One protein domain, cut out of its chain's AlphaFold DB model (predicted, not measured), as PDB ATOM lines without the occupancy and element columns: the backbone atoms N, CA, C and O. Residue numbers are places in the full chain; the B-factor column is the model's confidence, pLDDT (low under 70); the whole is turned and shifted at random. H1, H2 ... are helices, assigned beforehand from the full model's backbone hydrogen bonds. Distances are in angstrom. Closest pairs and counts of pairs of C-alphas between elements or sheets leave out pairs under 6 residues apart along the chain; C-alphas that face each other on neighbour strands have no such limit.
ATOM      1  N   THR A   2     -67.254   7.809 -10.704       63.09
ATOM      2  CA  THR A   2     -67.270   6.868  -9.559       63.09
ATOM      3  C   THR A   2     -66.308   7.216  -8.411       63.09
ATOM      4  O   THR A   2     -66.673   7.068  -7.252       63.09
ATOM      5  N   PHE A   3     -65.110   7.736  -8.707       68.25
ATOM      6  CA  PHE A   3     -64.116   8.085  -7.678       68.25
ATOM      7  C   PHE A   3     -64.565   9.220  -6.739       68.25
ATOM      8  O   PHE A   3     -64.384   9.119  -5.533       68.25
ATOM      9  N   ASN A   4     -65.217  10.264  -7.267       69.81
ATOM     10  CA  ASN A   4     -65.725  11.373  -6.445       69.81
ATOM     11  C   ASN A   4     -66.853  10.931  -5.501       69.81
ATOM     12  O   ASN A   4     -66.947  11.434  -4.387       69.81
ATOM     13  N   VAL A   5     -67.671   9.963  -5.926       70.06
ATOM     14  CA  VAL A   5     -68.716   9.364  -5.081       70.06
ATOM     15  C   VAL A   5     -68.083   8.550  -3.950       70.06
ATOM     16  O   VAL A   5     -68.503   8.663  -2.805       70.06
ATOM     17  N   LEU A   6     -67.022   7.790  -4.243       67.69
ATOM     18  CA  LEU A   6     -66.295   7.007  -3.240       67.69
ATOM     19  C   LEU A   6     -65.545   7.895  -2.228       67.69
ATOM     20  O   LEU A   6     -65.530   7.600  -1.036       67.69
ATOM     21  N   TYR A   7     -64.941   8.993  -2.694       75.00
ATOM     22  CA  TYR A   7     -64.242   9.954  -1.840       75.00
ATOM     23  C   TYR A   7     -65.214  10.692  -0.911       75.00
ATOM     24  O   TYR A   7     -64.998  10.716   0.297       75.00
ATOM     25  N   GLY A   8     -66.331  11.206  -1.441       70.88
ATOM     26  CA  GLY A   8     -67.378  11.835  -0.625       70.88
ATOM     27  C   GLY A   8     -68.049  10.867   0.362       70.88
ATOM     28  O   GLY A   8     -68.518  11.280   1.417       70.88
ATOM     29  N   PHE A   9     -68.044   9.565   0.072       66.00
ATOM     30  CA  PHE A   9     -68.522   8.534   0.995       66.00
ATOM     31  C   PHE A   9     -67.574   8.321   2.186       66.00
ATOM     32  O   PHE A   9     -68.014   8.372   3.333       66.00
ATOM     33  N   PHE A  10     -66.274   8.116   1.933       72.50
ATOM     34  CA  PHE A  10     -65.294   7.857   2.998       72.50
ATOM     35  C   PHE A  10     -64.905   9.106   3.795       72.50
ATOM     36  O   PHE A  10     -64.559   8.986   4.968       72.50
ATOM     37  N   VAL A  11     -64.931  10.282   3.162       80.94
ATOM     38  CA  VAL A  11     -64.433  11.531   3.757       80.94
ATOM     39  C   VAL A  11     -65.568  12.425   4.251       80.94
ATOM     40  O   VAL A  11     -65.475  12.944   5.359       80.94
ATOM     41  N   ASP A  12     -66.657  12.570   3.485       73.94
ATOM     42  CA  ASP A  12     -67.732  13.516   3.827       73.94
ATOM     43  C   ASP A  12     -68.914  12.870   4.576       73.94
ATOM     44  O   ASP A  12     -69.826  13.581   4.998       73.94
ATOM     45  N   GLY A  13     -68.931  11.540   4.755       67.06
ATOM     46  CA  GLY A  13     -69.949  10.837   5.550       67.06
ATOM     47  C   GLY A  13     -71.388  11.025   5.049       67.06
ATOM     48  O   GLY A  13     -72.331  10.986   5.838       67.06
ATOM     49  N   LYS A  14     -71.578  11.277   3.749       65.38
ATOM     50  CA  LYS A  14     -72.897  11.490   3.134       65.38
ATOM     51  C   LYS A  14     -73.526  10.150   2.739       65.38
ATOM     52  O   LYS A  14     -73.301   9.654   1.642       65.38
ATOM     53  N   TRP A  15     -74.320   9.580   3.646       59.16
ATOM     54  CA  TRP A  15     -74.989   8.275   3.491       59.16
ATOM     55  C   TRP A  15     -76.298   8.317   2.676       59.16
ATOM     56  O   TRP A  15     -76.834   7.268   2.343       59.16
ATOM     57  N   ASP A  16     -76.795   9.513   2.342       60.38
ATOM     58  CA  ASP A  16     -78.157   9.745   1.817       60.38
ATOM     59  C   ASP A  16     -78.249   9.884   0.284       60.38
ATOM     60  O   ASP A  16     -79.258  10.313  -0.272       60.38
ATOM     61  N   THR A  17     -77.184   9.565  -0.452       61.66
ATOM     62  CA  THR A  17     -77.260   9.585  -1.918       61.66
ATOM     63  C   THR A  17     -77.956   8.320  -2.422       61.66
ATOM     64  O   THR A  17     -77.412   7.231  -2.256       61.66
ATOM     65  N   GLU A  18     -79.088   8.454  -3.125       60.69
ATOM     66  CA  GLU A  18     -79.845   7.341  -3.748       60.69
ATOM     67  C   GLU A  18     -79.022   6.448  -4.707       60.69
ATOM     68  O   GLU A  18     -79.439   5.358  -5.090       60.69
ATOM     69  N   LEU A  19     -77.808   6.874  -5.066       55.78
ATOM     70  CA  LEU A  19     -76.814   6.096  -5.812       55.78
ATOM     71  C   LEU A  19     -76.077   5.043  -4.963       55.78
ATOM     72  O   LEU A  19     -75.210   4.351  -5.507       55.78
ATOM     73  N   PHE A  20     -76.390   4.895  -3.666       57.69
ATOM     74  CA  PHE A  20     -75.933   3.779  -2.828       57.69
ATOM     75  C   PHE A  20     -76.582   2.470  -3.302       57.69
ATOM     76  O   PHE A  20     -77.468   1.887  -2.684       57.69
ATOM     77  N   SER A  21     -76.149   2.014  -4.469       73.12
ATOM     78  CA  SER A  21     -76.529   0.740  -5.035       73.12
ATOM     79  C   SER A  21     -75.437  -0.265  -4.699       73.12
ATOM     80  O   SER A  21     -74.260  -0.031  -4.988       73.12
ATOM     81  N   VAL A  22     -75.822  -1.399  -4.112       77.69
ATOM     82  CA  VAL A  22     -74.947  -2.538  -3.768       77.69
ATOM     83  C   VAL A  22     -73.992  -2.901  -4.916       77.69
ATOM     84  O   VAL A  22     -72.864  -3.325  -4.679       77.69
ATOM     85  N   HIS A  23     -74.399  -2.656  -6.165       82.88
ATOM     86  CA  HIS A  23     -73.580  -2.826  -7.362       82.88
ATOM     87  C   HIS A  23     -72.271  -2.016  -7.350       82.88
ATOM     88  O   HIS A  23     -71.232  -2.558  -7.712       82.88
ATOM     89  N   VAL A  24     -72.283  -0.748  -6.919       82.25
ATOM     90  CA  VAL A  24     -71.077   0.105  -6.901       82.25
ATOM     91  C   VAL A  24     -70.073  -0.410  -5.872       82.25
ATOM     92  O   VAL A  24     -68.882  -0.514  -6.167       82.25
ATOM     93  N   LEU A  25     -70.563  -0.791  -4.690       82.38
ATOM     94  CA  LEU A  25     -69.743  -1.385  -3.636       82.38
ATOM     95  C   LEU A  25     -69.135  -2.720  -4.090       82.38
ATOM     96  O   LEU A  25     -67.947  -2.959  -3.896       82.38
ATOM     97  N   LEU A  26     -69.934  -3.565  -4.745       87.06
ATOM     98  CA  LEU A  26     -69.491  -4.851  -5.278       87.06
ATOM     99  C   LEU A  26     -68.390  -4.662  -6.333       87.06
ATOM    100  O   LEU A  26     -67.340  -5.296  -6.237       87.06
ATOM    101  N   VAL A  27     -68.590  -3.762  -7.301       89.62
ATOM    102  CA  VAL A  27     -67.588  -3.458  -8.338       89.62
ATOM    103  C   VAL A  27     -66.303  -2.905  -7.723       89.62
ATOM    104  O   VAL A  27     -65.217  -3.284  -8.157       89.62
ATOM    105  N   PHE A  28     -66.402  -2.062  -6.691       87.00
ATOM    106  CA  PHE A  28     -65.232  -1.560  -5.971       87.00
ATOM    107  C   PHE A  28     -64.448  -2.692  -5.295       87.00
ATOM    108  O   PHE A  28     -63.249  -2.832  -5.536       87.00
ATOM    109  N   CYS A  29     -65.119  -3.540  -4.509       91.56
ATOM    110  CA  CYS A  29     -64.479  -4.665  -3.826       91.56
ATOM    111  C   CYS A  29     -63.838  -5.650  -4.815       91.56
ATOM    112  O   CYS A  29     -62.689  -6.050  -4.625       91.56
ATOM    113  N   LEU A  30     -64.540  -6.004  -5.898       94.25
ATOM    114  CA  LEU A  30     -63.980  -6.848  -6.955       94.25
ATOM    115  C   LEU A  30     -62.770  -6.189  -7.616       94.25
ATOM    116  O   LEU A  30     -61.748  -6.846  -7.800       94.25
ATOM    117  N   GLY A  31     -62.863  -4.897  -7.937       95.25
ATOM    118  CA  GLY A  31     -61.767  -4.132  -8.521       95.25
ATOM    119  C   GLY A  31     -60.508  -4.199  -7.662       95.25
ATOM    120  O   GLY A  31     -59.447  -4.538  -8.172       95.25
ATOM    121  N   VAL A  32     -60.635  -3.983  -6.350       93.75
ATOM    122  CA  VAL A  32     -59.506  -4.071  -5.408       93.75
ATOM    123  C   VAL A  32     -58.867  -5.463  -5.421       93.75
ATOM    124  O   VAL A  32     -57.643  -5.569  -5.514       93.75
ATOM    125  N   VAL A  33     -59.672  -6.530  -5.378       96.94
ATOM    126  CA  VAL A  33     -59.164  -7.913  -5.403       96.94
ATOM    127  C   VAL A  33     -58.426  -8.202  -6.711       96.94
ATOM    128  O   VAL A  33     -57.298  -8.696  -6.685       96.94
ATOM    129  N   PHE A  34     -59.015  -7.854  -7.857       96.69
ATOM    130  CA  PHE A  34     -58.376  -8.064  -9.157       96.69
ATOM    131  C   PHE A  34     -57.096  -7.244  -9.313       96.69
ATOM    132  O   PHE A  34     -56.091  -7.784  -9.772       96.69
ATOM    133  N   THR A  35     -57.093  -5.975  -8.901       96.19
ATOM    134  CA  THR A  35     -55.898  -5.124  -8.945       96.19
ATOM    135  C   THR A  35     -54.776  -5.700  -8.088       96.19
ATOM    136  O   THR A  35     -53.632  -5.720  -8.535       96.19
ATOM    137  N   LEU A  36     -55.081  -6.219  -6.897       96.88
ATOM    138  CA  LEU A  36     -54.079  -6.838  -6.031       96.88
ATOM    139  C   LEU A  36     -53.501  -8.110  -6.669       96.88
ATOM    140  O   LEU A  36     -52.281  -8.252  -6.761       96.88
ATOM    141  N   CYS A  37     -54.357  -9.002  -7.172       97.12
ATOM    142  CA  CYS A  37     -53.932 -10.243  -7.821       97.12
ATOM    143  C   CYS A  37     -53.080  -9.981  -9.074       97.12
ATOM    144  O   CYS A  37     -51.980 -10.520  -9.211       97.12
ATOM    145  N   ILE A  38     -53.567  -9.121  -9.974       97.00
ATOM    146  CA  ILE A  38     -52.867  -8.768 -11.215       97.00
ATOM    147  C   ILE A  38     -51.592  -7.991 -10.900       97.00
ATOM    148  O   ILE A  38     -50.588  -8.211 -11.567       97.00
ATOM    149  N   GLY A  39     -51.587  -7.134  -9.878       96.69
ATOM    150  CA  GLY A  39     -50.412  -6.371  -9.468       96.69
ATOM    151  C   GLY A  39     -49.261  -7.272  -9.027       96.69
ATOM    152  O   GLY A  39     -48.140  -7.119  -9.512       96.69
ATOM    153  N   VAL A  40     -49.538  -8.264  -8.174       96.44
ATOM    154  CA  VAL A  40     -48.526  -9.241  -7.734       96.44
ATOM    155  C   VAL A  40     -48.027 -10.080  -8.910       96.44
ATOM    156  O   VAL A  40     -46.818 -10.246  -9.080       96.44
ATOM    157  N   PHE A  41     -48.940 -10.576  -9.749       95.62
ATOM    158  CA  PHE A  41     -48.576 -11.383 -10.912       95.62
ATOM    159  C   PHE A  41     -47.739 -10.589 -11.922       95.62
ATOM    160  O   PHE A  41     -46.675 -11.039 -12.333       95.62
ATOM    161  N   THR A  42     -48.171  -9.375 -12.255       95.19
ATOM    162  CA  THR A  42     -47.462  -8.461 -13.160       95.19
ATOM    163  C   THR A  42     -46.091  -8.089 -12.606       95.19
ATOM    164  O   THR A  42     -45.104  -8.098 -13.333       95.19
ATOM    165  N   GLY A  43     -45.984  -7.817 -11.303       95.44
ATOM    166  CA  GLY A  43     -44.691  -7.557 -10.671       95.44
ATOM    167  C   GLY A  43     -43.734  -8.745 -10.802       95.44
ATOM    168  O   GLY A  43     -42.553  -8.571 -11.108       95.44
ATOM    169  N   PHE A  44     -44.248  -9.963 -10.634       94.44
ATOM    170  CA  PHE A  44     -43.464 -11.181 -10.802       94.44
ATOM    171  C   PHE A  44     -43.027 -11.411 -12.256       94.44
ATOM    172  O   PHE A  44     -41.862 -11.739 -12.488       94.44
ATOM    173  N   THR A  45     -43.904 -11.194 -13.238       92.06
ATOM    174  CA  THR A  45     -43.554 -11.352 -14.660       92.06
ATOM    175  C   THR A  45     -42.585 -10.271 -15.139       92.06
ATOM    176  O   THR A  45     -41.645 -10.581 -15.867       92.06
ATOM    177  N   ILE A  46     -42.717  -9.029 -14.661       92.75
ATOM    178  CA  ILE A  46     -41.729  -7.967 -14.911       92.75
ATOM    179  C   ILE A  46     -40.365  -8.367 -14.338       92.75
ATOM    180  O   ILE A  46     -39.345  -8.232 -15.010       92.75
ATOM    181  N   TYR A  47     -40.322  -8.911 -13.118       93.12
ATOM    182  CA  TYR A  47     -39.072  -9.398 -12.529       93.12
ATOM    183  C   TYR A  47     -38.427 -10.516 -13.364       93.12
ATOM    184  O   TYR A  47     -37.209 -10.514 -13.568       93.12
ATOM    185  N   GLN A  48     -39.232 -11.458 -13.860       91.44
ATOM    186  CA  GLN A  48     -38.773 -12.526 -14.749       91.44
ATOM    187  C   GLN A  48     -38.200 -11.979 -16.058       91.44
ATOM    188  O   GLN A  48     -37.097 -12.357 -16.453       91.44
ATOM    189  N   MET A  49     -38.904 -11.033 -16.673       89.62
ATOM    190  CA  MET A  49     -38.498 -10.367 -17.904       89.62
ATOM    191  C   MET A  49     -37.173  -9.615 -17.732       89.62
ATOM    192  O   MET A  49     -36.251  -9.798 -18.522       89.62
ATOM    193  N   CYS A  50     -37.005  -8.863 -16.642       89.50
ATOM    194  CA  CYS A  50     -35.752  -8.165 -16.335       89.50
ATOM    195  C   CYS A  50     -34.549  -9.107 -16.184       89.50
ATOM    196  O   CYS A  50     -33.412  -8.679 -16.375       89.50
ATOM    197  N   ARG A  51     -34.773 -10.376 -15.829       88.69
ATOM    198  CA  ARG A  51     -33.720 -11.393 -15.683       88.69
ATOM    199  C   ARG A  51     -33.626 -12.361 -16.858       88.69
ATOM    200  O   ARG A  51     -32.816 -13.283 -16.767       88.69
ATOM    201  N   ASN A  52     -34.430 -12.161 -17.902       89.62
ATOM    202  CA  ASN A  52     -34.563 -13.059 -19.045       89.62
ATOM    203  C   ASN A  52     -34.700 -14.524 -18.609       89.62
ATOM    204  O   ASN A  52     -33.871 -15.369 -18.933       89.62
ATOM    205  N   ARG A  53     -35.694 -14.791 -17.755       89.75
ATOM    206  CA  ARG A  53     -35.997 -16.146 -17.286       89.75
ATOM    207  C   ARG A  53     -37.452 -16.468 -17.463       89.75
ATOM    208  O   ARG A  53     -38.315 -15.654 -17.143       89.75
ATOM    209  N   THR A  54     -37.713 -17.707 -17.838       90.25
ATOM    210  CA  THR A  54     -39.069 -18.242 -17.843       90.25
ATOM    211  C   THR A  54     -39.504 -18.673 -16.439       90.25
ATOM    212  O   THR A  54     -38.695 -18.914 -15.533       90.25
ATOM    213  N   THR A  55     -40.817 -18.809 -16.244       90.81
ATOM    214  CA  THR A  55     -41.375 -19.352 -14.997       90.81
ATOM    215  C   THR A  55     -40.820 -20.741 -14.688       90.81
ATOM    216  O   THR A  55     -40.470 -21.005 -13.539       90.81
ATOM    217  N   ILE A  56     -40.662 -21.594 -15.704       88.94
ATOM    218  CA  ILE A  56     -40.124 -22.953 -15.556       88.94
ATOM    219  C   ILE A  56     -38.692 -22.904 -15.008       88.94
ATOM    220  O   ILE A  56     -38.409 -23.510 -13.976       88.94
ATOM    221  N   GLU A  57     -37.817 -22.099 -15.611       86.12
ATOM    222  CA  GLU A  57     -36.427 -21.937 -15.158       86.12
ATOM    223  C   GLU A  57     -36.325 -21.380 -13.729       86.12
ATOM    224  O   GLU A  57     -35.430 -21.740 -12.957       86.12
ATOM    225  N   SER A  58     -37.247 -20.492 -13.342       86.56
ATOM    226  CA  SER A  58     -37.313 -19.978 -11.971       86.56
ATOM    227  C   SER A  58     -37.631 -21.089 -10.963       86.56
ATOM    228  O   SER A  58     -36.997 -21.147  -9.902       86.56
ATOM    229  N   TYR A  59     -38.571 -21.980 -11.291       86.31
ATOM    230  CA  TYR A  59     -38.917 -23.134 -10.454       86.31
ATOM    231  C   TYR A  59     -37.786 -24.165 -10.397       86.31
ATOM    232  O   TYR A  59     -37.448 -24.655  -9.317       86.31
ATOM    233  N   GLU A  60     -37.137 -24.457 -11.525       84.19
ATOM    234  CA  GLU A  60     -35.991 -25.369 -11.552       84.19
ATOM    235  C   GLU A  60     -34.844 -24.859 -10.684       84.19
ATOM    236  O   GLU A  60     -34.291 -25.605  -9.876       84.19
ATOM    237  N   ARG A  61     -34.532 -23.561 -10.745       77.62
ATOM    238  CA  ARG A  61     -33.520 -22.967  -9.867       77.62
ATOM    239  C   ARG A  61     -33.860 -23.130  -8.388       77.62
ATOM    240  O   ARG A  61     -32.951 -23.353  -7.592       77.62
ATOM    241  N   GLN A  62     -35.126 -22.978  -7.999       80.56
ATOM    242  CA  GLN A  62     -35.539 -23.203  -6.611       80.56
ATOM    243  C   GLN A  62     -35.320 -24.660  -6.201       80.56
ATOM    244  O   GLN A  62     -34.785 -24.910  -5.123       80.56
ATOM    245  N   ARG A  63     -35.632 -25.609  -7.091       79.25
ATOM    246  CA  ARG A  63     -35.390 -27.040  -6.872       79.25
ATOM    247  C   ARG A  63     -33.902 -27.359  -6.726       79.25
ATOM    248  O   ARG A  63     -33.512 -28.051  -5.791       79.25
ATOM    249  N   TYR A  64     -33.061 -26.810  -7.601       73.69
ATOM    250  CA  TYR A  64     -31.612 -27.011  -7.553       73.69
ATOM    251  C   TYR A  64     -30.916 -26.191  -6.469       73.69
ATOM    252  O   TYR A  64     -29.753 -26.443  -6.204       73.69
ATOM    253  N   ARG A  65     -31.593 -25.257  -5.790       70.38
ATOM    254  CA  ARG A  65     -30.994 -24.456  -4.710       70.38
ATOM    255  C   ARG A  65     -30.521 -25.306  -3.526       70.38
ATOM    256  O   ARG A  65     -29.614 -24.885  -2.815       70.38
ATOM    257  N   HIS A  66     -31.124 -26.476  -3.325       70.56
ATOM    258  CA  HIS A  66     -30.741 -27.430  -2.280       70.56
ATOM    259  C   HIS A  66     -29.552 -28.316  -2.673       70.56
ATOM    260  O   HIS A  66     -28.873 -28.859  -1.806       70.56
ATOM    261  N   THR A  67     -29.271 -28.435  -3.967       66.88
ATOM    262  CA  THR A  67     -28.134 -29.190  -4.485       66.88
ATOM    263  C   THR A  67     -27.018 -28.188  -4.769       66.88
ATOM    264  O   THR A  67     -27.250 -27.195  -5.441       66.88
ATOM    265  N   ALA A  68     -25.783 -28.413  -4.321       58.75
ATOM    266  CA  ALA A  68     -24.663 -27.470  -4.503       58.75
ATOM    267  C   ALA A  68     -24.285 -27.151  -5.978       58.75
ATOM    268  O   ALA A  68     -23.284 -26.486  -6.247       58.75
ATOM    269  N   ARG A  69     -25.077 -27.603  -6.959       61.91
ATOM    270  CA  ARG A  69     -24.959 -27.228  -8.366       61.91
ATOM    271  C   ARG A  69     -25.429 -25.787  -8.544       61.91
ATOM    272  O   ARG A  69     -26.616 -25.473  -8.485       61.91
ATOM    273  N   ARG A  70     -24.467 -24.899  -8.787       60.06
ATOM    274  CA  ARG A  70     -24.699 -23.486  -9.083       60.06
ATOM    275  C   ARG A  70     -25.445 -23.358 -10.416       60.06
ATOM    276  O   ARG A  70     -24.827 -23.327 -11.472       60.06
ATOM    277  N   HIS A  71     -26.774 -23.281 -10.367       66.38
ATOM    278  CA  HIS A  71     -27.587 -22.969 -11.544       66.38
ATOM    279  C   HIS A  71     -27.387 -21.490 -11.913       66.38
ATOM    280  O   HIS A  71     -28.003 -20.591 -11.324       66.38
ATOM    281  N   LEU A  72     -26.457 -21.234 -12.832       73.12
ATOM    282  CA  LEU A  72     -26.168 -19.906 -13.371       73.12
ATOM    283  C   LEU A  72     -27.260 -19.498 -14.366       73.12
ATOM    284  O   LEU A  72     -27.886 -20.339 -15.003       73.12
ATOM    285  N   ASN A  73     -27.523 -18.196 -14.457       81.56
ATOM    286  CA  ASN A  73     -28.464 -17.665 -15.436       81.56
ATOM    287  C   ASN A  73     -27.738 -17.476 -16.758       81.56
ATOM    288  O   ASN A  73     -27.010 -16.500 -16.911       81.56
ATOM    289  N   VAL A  74     -27.882 -18.433 -17.662       85.25
ATOM    290  CA  VAL A  74     -27.165 -18.444 -18.941       85.25
ATOM    291  C   VAL A  74     -27.691 -17.365 -19.898       85.25
ATOM    292  O   VAL A  74     -26.920 -16.802 -20.669       85.25
ATOM    293  N   PHE A  75     -28.972 -17.010 -19.790       85.62
ATOM    294  CA  PHE A  75     -29.643 -16.056 -20.679       85.62
ATOM    295  C   PHE A  75     -29.612 -14.604 -20.176       85.62
ATOM    296  O   PHE A  75     -30.246 -13.728 -20.758       85.62
ATOM    297  N   ASP A  76     -28.887 -14.320 -19.088       86.62
ATOM    298  CA  ASP A  76     -28.792 -12.961 -18.550       86.62
ATOM    299  C   ASP A  76     -27.811 -12.109 -19.362       86.62
ATOM    300  O   ASP A  76     -26.596 -12.298 -19.260       86.62
ATOM    301  N   LEU A  77     -28.332 -11.157 -20.137       85.62
ATOM    302  CA  LEU A  77     -27.545 -10.225 -20.957       85.62
ATOM    303  C   LEU A  77     -27.505  -8.810 -20.349       85.62
ATOM    304  O   LEU A  77     -26.829  -7.924 -20.874       85.62
ATOM    305  N   GLY A  78     -28.222  -8.601 -19.239       87.31
ATOM    306  CA  GLY A  78     -28.454  -7.309 -18.592       87.31
ATOM    307  C   GLY A  78     -29.878  -6.787 -18.814       87.31
ATOM    308  O   GLY A  78     -30.496  -7.050 -19.839       87.31
ATOM    309  N   VAL A  79     -30.404  -6.013 -17.856       86.62
ATOM    310  CA  VAL A  79     -31.834  -5.629 -17.796       86.62
ATOM    311  C   VAL A  79     -32.336  -4.977 -19.085       86.62
ATOM    312  O   VAL A  79     -33.402  -5.335 -19.571       86.62
ATOM    313  N   THR A  80     -31.574  -4.048 -19.664       86.88
ATOM    314  CA  THR A  80     -31.981  -3.348 -20.890       86.88
ATOM    315  C   THR A  80     -32.091  -4.296 -22.077       86.88
ATOM    316  O   THR A  80     -33.101  -4.270 -22.772       86.88
ATOM    317  N   ARG A  81     -31.100  -5.172 -22.281       86.88
ATOM    318  CA  ARG A  81     -31.096  -6.166 -23.369       86.88
ATOM    319  C   ARG A  81     -32.164  -7.236 -23.167       86.88
ATOM    320  O   ARG A  81     -32.849  -7.572 -24.122       86.88
ATOM    321  N   ASN A  82     -32.351  -7.692 -21.930       88.62
ATOM    322  CA  ASN A  82     -33.383  -8.658 -21.549       88.62
ATOM    323  C   ASN A  82     -34.803  -8.115 -21.810       88.62
ATOM    324  O   ASN A  82     -35.695  -8.831 -22.253       88.62
ATOM    325  N   VAL A  83     -35.032  -6.827 -21.542       86.38
ATOM    326  CA  VAL A  83     -36.318  -6.172 -21.829       86.38
ATOM    327  C   VAL A  83     -36.510  -5.994 -23.335       86.38
ATOM    328  O   VAL A  83     -37.597  -6.259 -23.853       86.38
ATOM    329  N   LEU A  84     -35.451  -5.589 -24.043       86.44
ATOM    330  CA  LEU A  84     -35.458  -5.391 -25.493       86.44
ATOM    331  C   LEU A  84     -35.707  -6.693 -26.262       86.44
ATOM    332  O   LEU A  84     -36.378  -6.657 -27.288       86.44
ATOM    333  N   SER A  85     -35.202  -7.830 -25.774       83.12
ATOM    334  CA  SER A  85     -35.396  -9.135 -26.417       83.12
ATOM    335  C   SER A  85     -36.848  -9.607 -26.368       83.12
ATOM    336  O   SER A  85     -37.271 -10.359 -27.238       83.12
ATOM    337  N   VAL A  86     -37.630  -9.146 -25.386       84.31
ATOM    338  CA  VAL A  86     -39.053  -9.496 -25.250       84.31
ATOM    339  C   VAL A  86     -39.952  -8.450 -25.917       84.31
ATOM    340  O   VAL A  86     -40.799  -8.793 -26.736       84.31
ATOM    341  N   MET A  87     -39.767  -7.165 -25.598       83.00
ATOM    342  CA  MET A  87     -40.647  -6.087 -26.088       83.00
ATOM    343  C   MET A  87     -40.251  -5.551 -27.464       83.00
ATOM    344  O   MET A  87     -41.077  -4.981 -28.169       83.00
ATOM    345  N   GLY A  88     -38.997  -5.726 -27.869       81.44
ATOM    346  CA  GLY A  88     -38.456  -5.158 -29.097       81.44
ATOM    347  C   GLY A  88     -37.864  -3.772 -28.928       81.44
ATOM    348  O   GLY A  88     -37.983  -3.120 -27.894       81.44
ATOM    349  N   THR A  89     -37.203  -3.323 -29.991       83.00
ATOM    350  CA  THR A  89     -36.451  -2.062 -30.037       83.00
ATOM    351  C   THR A  89     -37.340  -0.827 -30.104       83.00
ATOM    352  O   THR A  89     -36.928   0.263 -29.708       83.00
ATOM    353  N   LYS A  90     -38.564  -0.987 -30.608       86.19
ATOM    354  CA  LYS A  90     -39.492   0.109 -30.869       86.19
ATOM    355  C   LYS A  90     -40.441   0.289 -29.692       86.19
ATOM    356  O   LYS A  90     -41.092  -0.652 -29.251       86.19
ATOM    357  N   TRP A  91     -40.579   1.528 -29.233       83.56
ATOM    358  CA  TRP A  91     -41.413   1.865 -28.076       83.56
ATOM    359  C   TRP A  91     -42.894   1.492 -28.263       83.56
ATOM    360  O   TRP A  91     -43.561   1.150 -27.291       83.56
ATOM    361  N   TYR A  92     -43.417   1.519 -29.495       86.12
ATOM    362  CA  TYR A  92     -44.822   1.191 -29.751       86.12
ATOM    363  C   TYR A  92     -45.127  -0.305 -29.582       86.12
ATOM    364  O   TYR A  92     -46.271  -0.643 -29.288       86.12
ATOM    365  N   ASN A  93     -44.123  -1.185 -29.688       83.56
ATOM    366  CA  ASN A  93     -44.279  -2.618 -29.417       83.56
ATOM    367  C   ASN A  93     -44.524  -2.901 -27.923       83.56
ATOM    368  O   ASN A  93     -45.065  -3.942 -27.580       83.56
ATOM    369  N   ILE A  94     -44.153  -1.970 -27.032       81.00
ATOM    370  CA  ILE A  94     -44.414  -2.091 -25.590       81.00
ATOM    371  C   ILE A  94     -45.908  -1.887 -25.288       81.00
ATOM    372  O   ILE A  94     -46.435  -2.461 -24.339       81.00
ATOM    373  N   VAL A  95     -46.590  -1.046 -26.071       86.12
ATOM    374  CA  VAL A  95     -47.972  -0.620 -25.797       86.12
ATOM    375  C   VAL A  95     -48.984  -1.365 -26.662       86.12
ATOM    376  O   VAL A  95     -50.071  -1.690 -26.188       86.12
ATOM    377  N   MET A  96     -48.658  -1.625 -27.929       84.31
ATOM    378  CA  MET A  96     -49.564  -2.312 -28.842       84.31
ATOM    379  C   MET A  96     -49.300  -3.821 -28.864       84.31
ATOM    380  O   MET A  96     -48.142  -4.223 -28.950       84.31
ATOM    381  N   PRO A  97     -50.354  -4.662 -28.881       82.19
ATOM    382  CA  PRO A  97     -50.239  -6.113 -29.015       82.19
ATOM    383  C   PRO A  97     -49.933  -6.497 -30.472       82.19
ATOM    384  O   PRO A  97     -50.694  -7.207 -31.129       82.19
ATOM    385  N   VAL A  98     -48.833  -5.973 -31.002       81.12
ATOM    386  CA  VAL A  98     -48.306  -6.301 -32.322       81.12
ATOM    387  C   VAL A  98     -47.156  -7.279 -32.138       81.12
ATOM    388  O   VAL A  98     -46.268  -7.063 -31.317       81.12
ATOM    389  N   GLY A  99     -47.203  -8.395 -32.866       67.94
ATOM    390  CA  GLY A  99     -46.151  -9.403 -32.809       67.94
ATOM    391  C   GLY A  99     -44.794  -8.795 -33.158       67.94
ATOM    392  O   GLY A  99     -44.681  -7.974 -34.070       67.94
ATOM    393  N   ASN A 100     -43.764  -9.197 -32.424       67.00
ATOM    394  CA  ASN A 100     -42.409  -8.727 -32.643       67.00
ATOM    395  C   ASN A 100     -41.654  -9.729 -33.523       67.00
ATOM    396  O   ASN A 100     -41.440 -10.865 -33.114       67.00
ATOM    397  N   VAL A 101     -41.280  -9.299 -34.728       56.31
ATOM    398  CA  VAL A 101     -40.514 -10.105 -35.699       56.31
ATOM    399  C   VAL A 101     -39.012  -9.784 -35.629       56.31
ATOM    400  O   VAL A 101     -38.188 -10.576 -36.062       56.31
ATOM    401  N   GLU A 102     -38.632  -8.629 -35.070       57.16
ATOM    402  CA  GLU A 102     -37.255  -8.106 -35.116       57.16
ATOM    403  C   GLU A 102     -36.375  -8.561 -33.939       57.16
ATOM    404  O   GLU A 102     -35.156  -8.551 -34.063       57.16
ATOM    405  N   GLY A 103     -36.962  -8.941 -32.799       54.91
ATOM    406  CA  GLY A 103     -36.215  -9.456 -31.637       54.91
ATOM    407  C   GLY A 103     -35.838 -10.938 -31.734       54.91
ATOM    408  O   GLY A 103     -35.155 -11.460 -30.854       54.91
ATOM    409  N   ASP A 104     -36.301 -11.615 -32.781       61.72
ATOM    410  CA  ASP A 104     -36.192 -13.053 -32.941       61.72
ATOM    411  C   ASP A 104     -35.031 -13.418 -33.873       61.72
ATOM    412  O   ASP A 104     -35.200 -13.656 -35.068       61.72
ATOM    413  N   ASN A 105     -33.822 -13.466 -33.314       60.53
ATOM    414  CA  ASN A 105     -32.618 -13.870 -34.045       60.53
ATOM    415  C   ASN A 105     -32.639 -15.361 -34.472       60.53
ATOM    416  O   ASN A 105     -31.656 -15.837 -35.045       60.53
ATOM    417  N   GLY A 106     -33.724 -16.110 -34.212       60.69
ATOM    418  CA  GLY A 106     -33.776 -17.543 -34.486       60.69
ATOM    419  C   GLY A 106     -35.135 -18.236 -34.393       60.69
ATOM    420  O   GLY A 106     -35.159 -19.403 -34.033       60.69
ATOM    421  N   GLY A 107     -36.271 -17.604 -34.677       70.38
ATOM    422  CA  GLY A 107     -37.576 -18.289 -34.628       70.38
ATOM    423  C   GLY A 107     -38.024 -18.764 -33.231       70.38
ATOM    424  O   GLY A 107     -38.852 -19.670 -33.143       70.38
ATOM    425  N   GLY A 108     -37.410 -18.284 -32.147       75.88
ATOM    426  CA  GLY A 108     -37.538 -18.846 -30.799       75.88
ATOM    427  C   GLY A 108     -36.786 -20.168 -30.578       75.88
ATOM    428  O   GLY A 108     -36.988 -20.806 -29.544       75.88
ATOM    429  N   VAL A 109     -35.925 -20.597 -31.515       77.44
ATOM    430  CA  VAL A 109     -35.093 -21.809 -31.360       77.44
ATOM    431  C   VAL A 109     -33.696 -21.527 -30.807       77.44
ATOM    432  O   VAL A 109     -33.060 -22.427 -30.257       77.44
ATOM    433  N   SER A 110     -33.211 -20.292 -30.924       81.12
ATOM    434  CA  SER A 110     -31.912 -19.867 -30.403       81.12
ATOM    435  C   SER A 110     -32.022 -18.535 -29.668       81.12
ATOM    436  O   SER A 110     -32.745 -17.628 -30.075       81.12
ATOM    437  N   PHE A 111     -31.279 -18.427 -28.567       82.31
ATOM    438  CA  PHE A 111     -31.243 -17.244 -27.714       82.31
ATOM    439  C   PHE A 111     -29.796 -16.868 -27.428       82.31
ATOM    440  O   PHE A 111     -28.939 -17.743 -27.285       82.31
ATOM    441  N   GLU A 112     -29.527 -15.569 -27.332       82.25
ATOM    442  CA  GLU A 112     -28.211 -15.078 -26.939       82.25
ATOM    443  C   GLU A 112     -27.888 -15.513 -25.504       82.25
ATOM    444  O   GLU A 112     -28.720 -15.428 -24.597       82.25
ATOM    445  N   THR A 113     -26.660 -15.982 -25.299       84.44
ATOM    446  CA  THR A 113     -26.175 -16.429 -23.995       84.44
ATOM    447  C   THR A 113     -25.046 -15.543 -23.504       84.44
ATOM    448  O   THR A 113     -24.330 -14.927 -24.289       84.44
ATOM    449  N   ASN A 114     -24.854 -15.492 -22.190       86.50
ATOM    450  CA  ASN A 114     -23.636 -14.927 -21.622       86.50
ATOM    451  C   ASN A 114     -22.439 -15.878 -21.786       86.50
ATOM    452  O   ASN A 114     -22.588 -17.039 -22.169       86.50
ATOM    453  N   LEU A 115     -21.253 -15.391 -21.412       84.06
ATOM    454  CA  LEU A 115     -19.993 -16.141 -21.466       84.06
ATOM    455  C   LEU A 115     -20.072 -17.500 -20.744       84.06
ATOM    456  O   LEU A 115     -19.593 -18.509 -21.252       84.06
ATOM    457  N   ALA A 116     -20.742 -17.558 -19.588       81.62
ATOM    458  CA  ALA A 116     -20.924 -18.813 -18.852       81.62
ATOM    459  C   ALA A 116     -21.798 -19.822 -19.623       81.62
ATOM    460  O   ALA A 116     -21.619 -21.035 -19.507       81.62
ATOM    461  N   GLY A 117     -22.747 -19.328 -20.417       80.56
ATOM    462  CA  GLY A 117     -23.517 -20.125 -21.360       80.56
ATOM    463  C   GLY A 117     -22.680 -20.724 -22.473       80.56
ATOM    464  O   GLY A 117     -22.798 -21.917 -22.755       80.56
ATOM    465  N   GLU A 118     -21.821 -19.907 -23.074       83.00
ATOM    466  CA  GLU A 118     -20.938 -20.328 -24.162       83.00
ATOM    467  C   GLU A 118     -19.984 -21.436 -23.703       83.00
ATOM    468  O   GLU A 118     -19.863 -22.466 -24.369       83.00
ATOM    469  N   GLU A 119     -19.388 -21.291 -22.517       83.69
ATOM    470  CA  GLU A 119     -18.542 -22.322 -21.903       83.69
ATOM    471  C   GLU A 119     -19.298 -23.640 -21.686       83.69
ATOM    472  O   GLU A 119     -18.772 -24.726 -21.960       83.69
ATOM    473  N   PHE A 120     -20.551 -23.566 -21.230       81.94
ATOM    474  CA  PHE A 120     -21.381 -24.743 -20.987       81.94
ATOM    475  C   PHE A 120     -21.768 -25.464 -22.284       81.94
ATOM    476  O   PHE A 120     -21.758 -26.697 -22.343       81.94
ATOM    477  N   VAL A 121     -22.099 -24.716 -23.338       84.00
ATOM    478  CA  VAL A 121     -22.390 -25.276 -24.666       84.00
ATOM    479  C   VAL A 121     -21.136 -25.908 -25.264       84.00
ATOM    480  O   VAL A 121     -21.194 -27.048 -25.726       84.00
ATOM    481  N   ASN A 122     -19.993 -25.223 -25.192       88.19
ATOM    482  CA  ASN A 122     -18.729 -25.743 -25.704       88.19
ATOM    483  C   ASN A 122     -18.335 -27.046 -24.990       88.19
ATOM    484  O   ASN A 122     -18.063 -28.054 -25.639       88.19
ATOM    485  N   SER A 123     -18.434 -27.075 -23.659       84.56
ATOM    486  CA  SER A 123     -18.166 -28.277 -22.857       84.56
ATOM    487  C   SER A 123     -19.054 -29.461 -23.258       84.56
ATOM    488  O   SER A 123     -18.566 -30.582 -23.391       84.56
ATOM    489  N   ARG A 124     -20.351 -29.232 -23.510       85.62
ATOM    490  CA  ARG A 124     -21.266 -30.289 -23.976       85.62
ATOM    491  C   ARG A 124     -20.921 -30.784 -25.380       85.62
ATOM    492  O   ARG A 124     -20.926 -31.991 -25.612       85.62
ATOM    493  N   ASN A 125     -20.580 -29.876 -26.289       90.12
ATOM    494  CA  ASN A 125     -20.178 -30.230 -27.651       90.12
ATOM    495  C   ASN A 125     -18.880 -31.042 -27.669       90.12
ATOM    496  O   ASN A 125     -18.761 -31.985 -28.447       90.12
ATOM    497  N   LEU A 126     -17.924 -30.712 -26.797       89.94
ATOM    498  CA  LEU A 126     -16.697 -31.486 -26.628       89.94
ATOM    499  C   LEU A 126     -17.000 -32.916 -26.179       89.94
ATOM    500  O   LEU A 126     -16.521 -33.852 -26.809       89.94
ATOM    501  N   VAL A 127     -17.840 -33.091 -25.155       88.56
ATOM    502  CA  VAL A 127     -18.238 -34.423 -24.668       88.56
ATOM    503  C   VAL A 127     -18.926 -35.239 -25.764       88.56
ATOM    504  O   VAL A 127     -18.591 -36.405 -25.940       88.56
ATOM    505  N   ALA A 128     -19.827 -34.627 -26.540       90.81
ATOM    506  CA  ALA A 128     -20.518 -35.303 -27.639       90.81
ATOM    507  C   ALA A 128     -19.566 -35.733 -28.772       90.81
ATOM    508  O   ALA A 128     -19.710 -36.812 -29.345       90.81
ATOM    509  N   ARG A 129     -18.561 -34.904 -29.086       91.62
ATOM    510  CA  ARG A 129     -17.514 -35.261 -30.056       91.62
ATOM    511  C   ARG A 129     -16.660 -36.412 -29.537       91.62
ATOM    512  O   ARG A 129     -16.471 -37.393 -30.247       91.62
ATOM    513  N   LEU A 130     -16.212 -36.323 -28.286       92.19
ATOM    514  CA  LEU A 130     -15.442 -37.373 -27.617       92.19
ATOM    515  C   LEU A 130     -16.184 -38.715 -27.614       92.19
ATOM    516  O   LEU A 130     -15.573 -39.731 -27.933       92.19
ATOM    517  N   SER A 131     -17.488 -38.729 -27.319       91.00
ATOM    518  CA  SER A 131     -18.283 -39.961 -27.375       91.00
ATOM    519  C   SER A 131     -18.375 -40.528 -28.792       91.00
ATOM    520  O   SER A 131     -18.230 -41.732 -28.965       91.00
ATOM    521  N   SER A 132     -18.543 -39.674 -29.809       91.50
ATOM    522  CA  SER A 132     -18.625 -40.131 -31.204       91.50
ATOM    523  C   SER A 132     -17.305 -40.691 -31.745       91.50
ATOM    524  O   SER A 132     -17.317 -41.618 -32.549       91.50
ATOM    525  N   GLU A 133     -16.162 -40.163 -31.296       92.88
ATOM    526  CA  GLU A 133     -14.841 -40.690 -31.669       92.88
ATOM    527  C   GLU A 133     -14.567 -42.037 -30.990       92.88
ATOM    528  O   GLU A 133     -14.023 -42.948 -31.611       92.88
ATOM    529  N   LEU A 134     -15.000 -42.197 -29.735       90.19
ATOM    530  CA  LEU A 134     -14.915 -43.464 -29.005       90.19
ATOM    531  C   LEU A 134     -15.712 -44.574 -29.701       90.19
ATOM    532  O   LEU A 134     -15.173 -45.656 -29.911       90.19
ATOM    533  N   GLU A 135     -16.946 -44.292 -30.126       89.62
ATOM    534  CA  GLU A 135     -17.780 -45.242 -30.881       89.62
ATOM    535  C   GLU A 135     -17.191 -45.613 -32.247       89.62
ATOM    536  O   GLU A 135     -17.423 -46.714 -32.732       89.62
ATOM    537  N   ARG A 136     -16.415 -44.719 -32.869       83.88
ATOM    538  CA  ARG A 136     -15.761 -44.975 -34.162       83.88
ATOM    539  C   ARG A 136     -14.445 -45.759 -34.023       83.88
ATOM    540  O   ARG A 136     -13.918 -46.239 -35.022       83.88
ATOM    541  N   SER A 137     -13.905 -45.856 -32.806       77.31
ATOM    542  CA  SER A 137     -12.644 -46.547 -32.487       77.31
ATOM    543  C   SER A 137     -12.807 -48.001 -32.017       77.31
ATOM    544  O   SER A 137     -11.801 -48.672 -31.780       77.31
ATOM    545  N   VAL A 138     -14.053 -48.474 -31.890       65.25
ATOM    546  CA  VAL A 138     -14.447 -49.852 -31.537       65.25
ATOM    547  C   VAL A 138     -14.980 -50.558 -32.777       65.25
ATOM    548  O   VAL A 138     -14.606 -51.734 -32.975       65.25
TER     549      VAL A 138
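AT A GLANCE: This is residues 2 to 138 of the 138 residues of an uncharacterized protein of Pichia kudriavzevii (UniProt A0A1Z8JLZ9). This is a long, open string of helices: the long helix H2 runs as a shaft from H1, near its starting end, to a place where the short helices H3 and H4 both begin near its far end and go off apart from each other, with the four-residue H5 following H4, and farther along the length residues 122 to 138, of which 122 to 136 belong to H6, stick out as an arm. H2 and H6 make most of the length, while H3 goes off to one side of the long axis and H4 and H5 to the other. The printed part has 137 residues with six named helices, H1 to H6 in order along the chain, and no named strand; the class is all helix, with 85 residues in helices. The whole is extended, with a radius of gyration of the C-alphas of 25.5 A and spans of 93 by 39 by 23 A.

IN THESE COORDINATES: H1 is residues 2 to 12, beginning at C-alpha 2 at (-67.270, 6.868, -9.559). H2, residues 22 to 50, is the longest helix at 41.5 A and ends at C-alpha 50 at (-35.752, -8.165, -16.335). H3 is residues 55 to 64, H4 residues 79 to 87 and H5 residues 92 to 95. H6, residues 115 to 136, is 31.8 A long and ends at C-alpha 136 at (-15.761, -44.975, -34.162).

HOW THE PARTS SIT: H1 and H2 are near each other, with their closest C-alphas 8.2 A apart. Residues 29 to 43 of H2 stand free. H2 and H3 are close but not clearly touching: the closest C-alphas, of Gln 48 and Thr 55, are 7.3 A apart, at a steep tilt of 64 degrees, the same way. H2 touches H4 with residues 49 to 50 alone; the closest C-alphas, of Cys 50 and Val 79, are 4.9 A apart, and the tilt is a steep 62 degrees, opposite ways. H4 and H5 are close but not clearly touching, with the closest C-alphas, of Met 87 and Ile 94, 5.5 A apart. H6 touches no helix. In H1, H2, H3 and H6 every O i to N i+4 pair is within hydrogen-bond range; in H4 it is 4 of 5, and H5 is too short for such a pair, but its one O i to N i+3 pair is within range.

THE WHOLE: The two C-alphas farthest apart, of Asp 16 and Val 138, are 93.4 A apart. The printed part has no cut. The links from H3 to H4, 14 residues, and from H5 to H6, 19 residues, are long. The mean pLDDT of the printed part is 81.2; 27 residues are under 70, among them 13 to 20, 67 to 71 and 99 to 106.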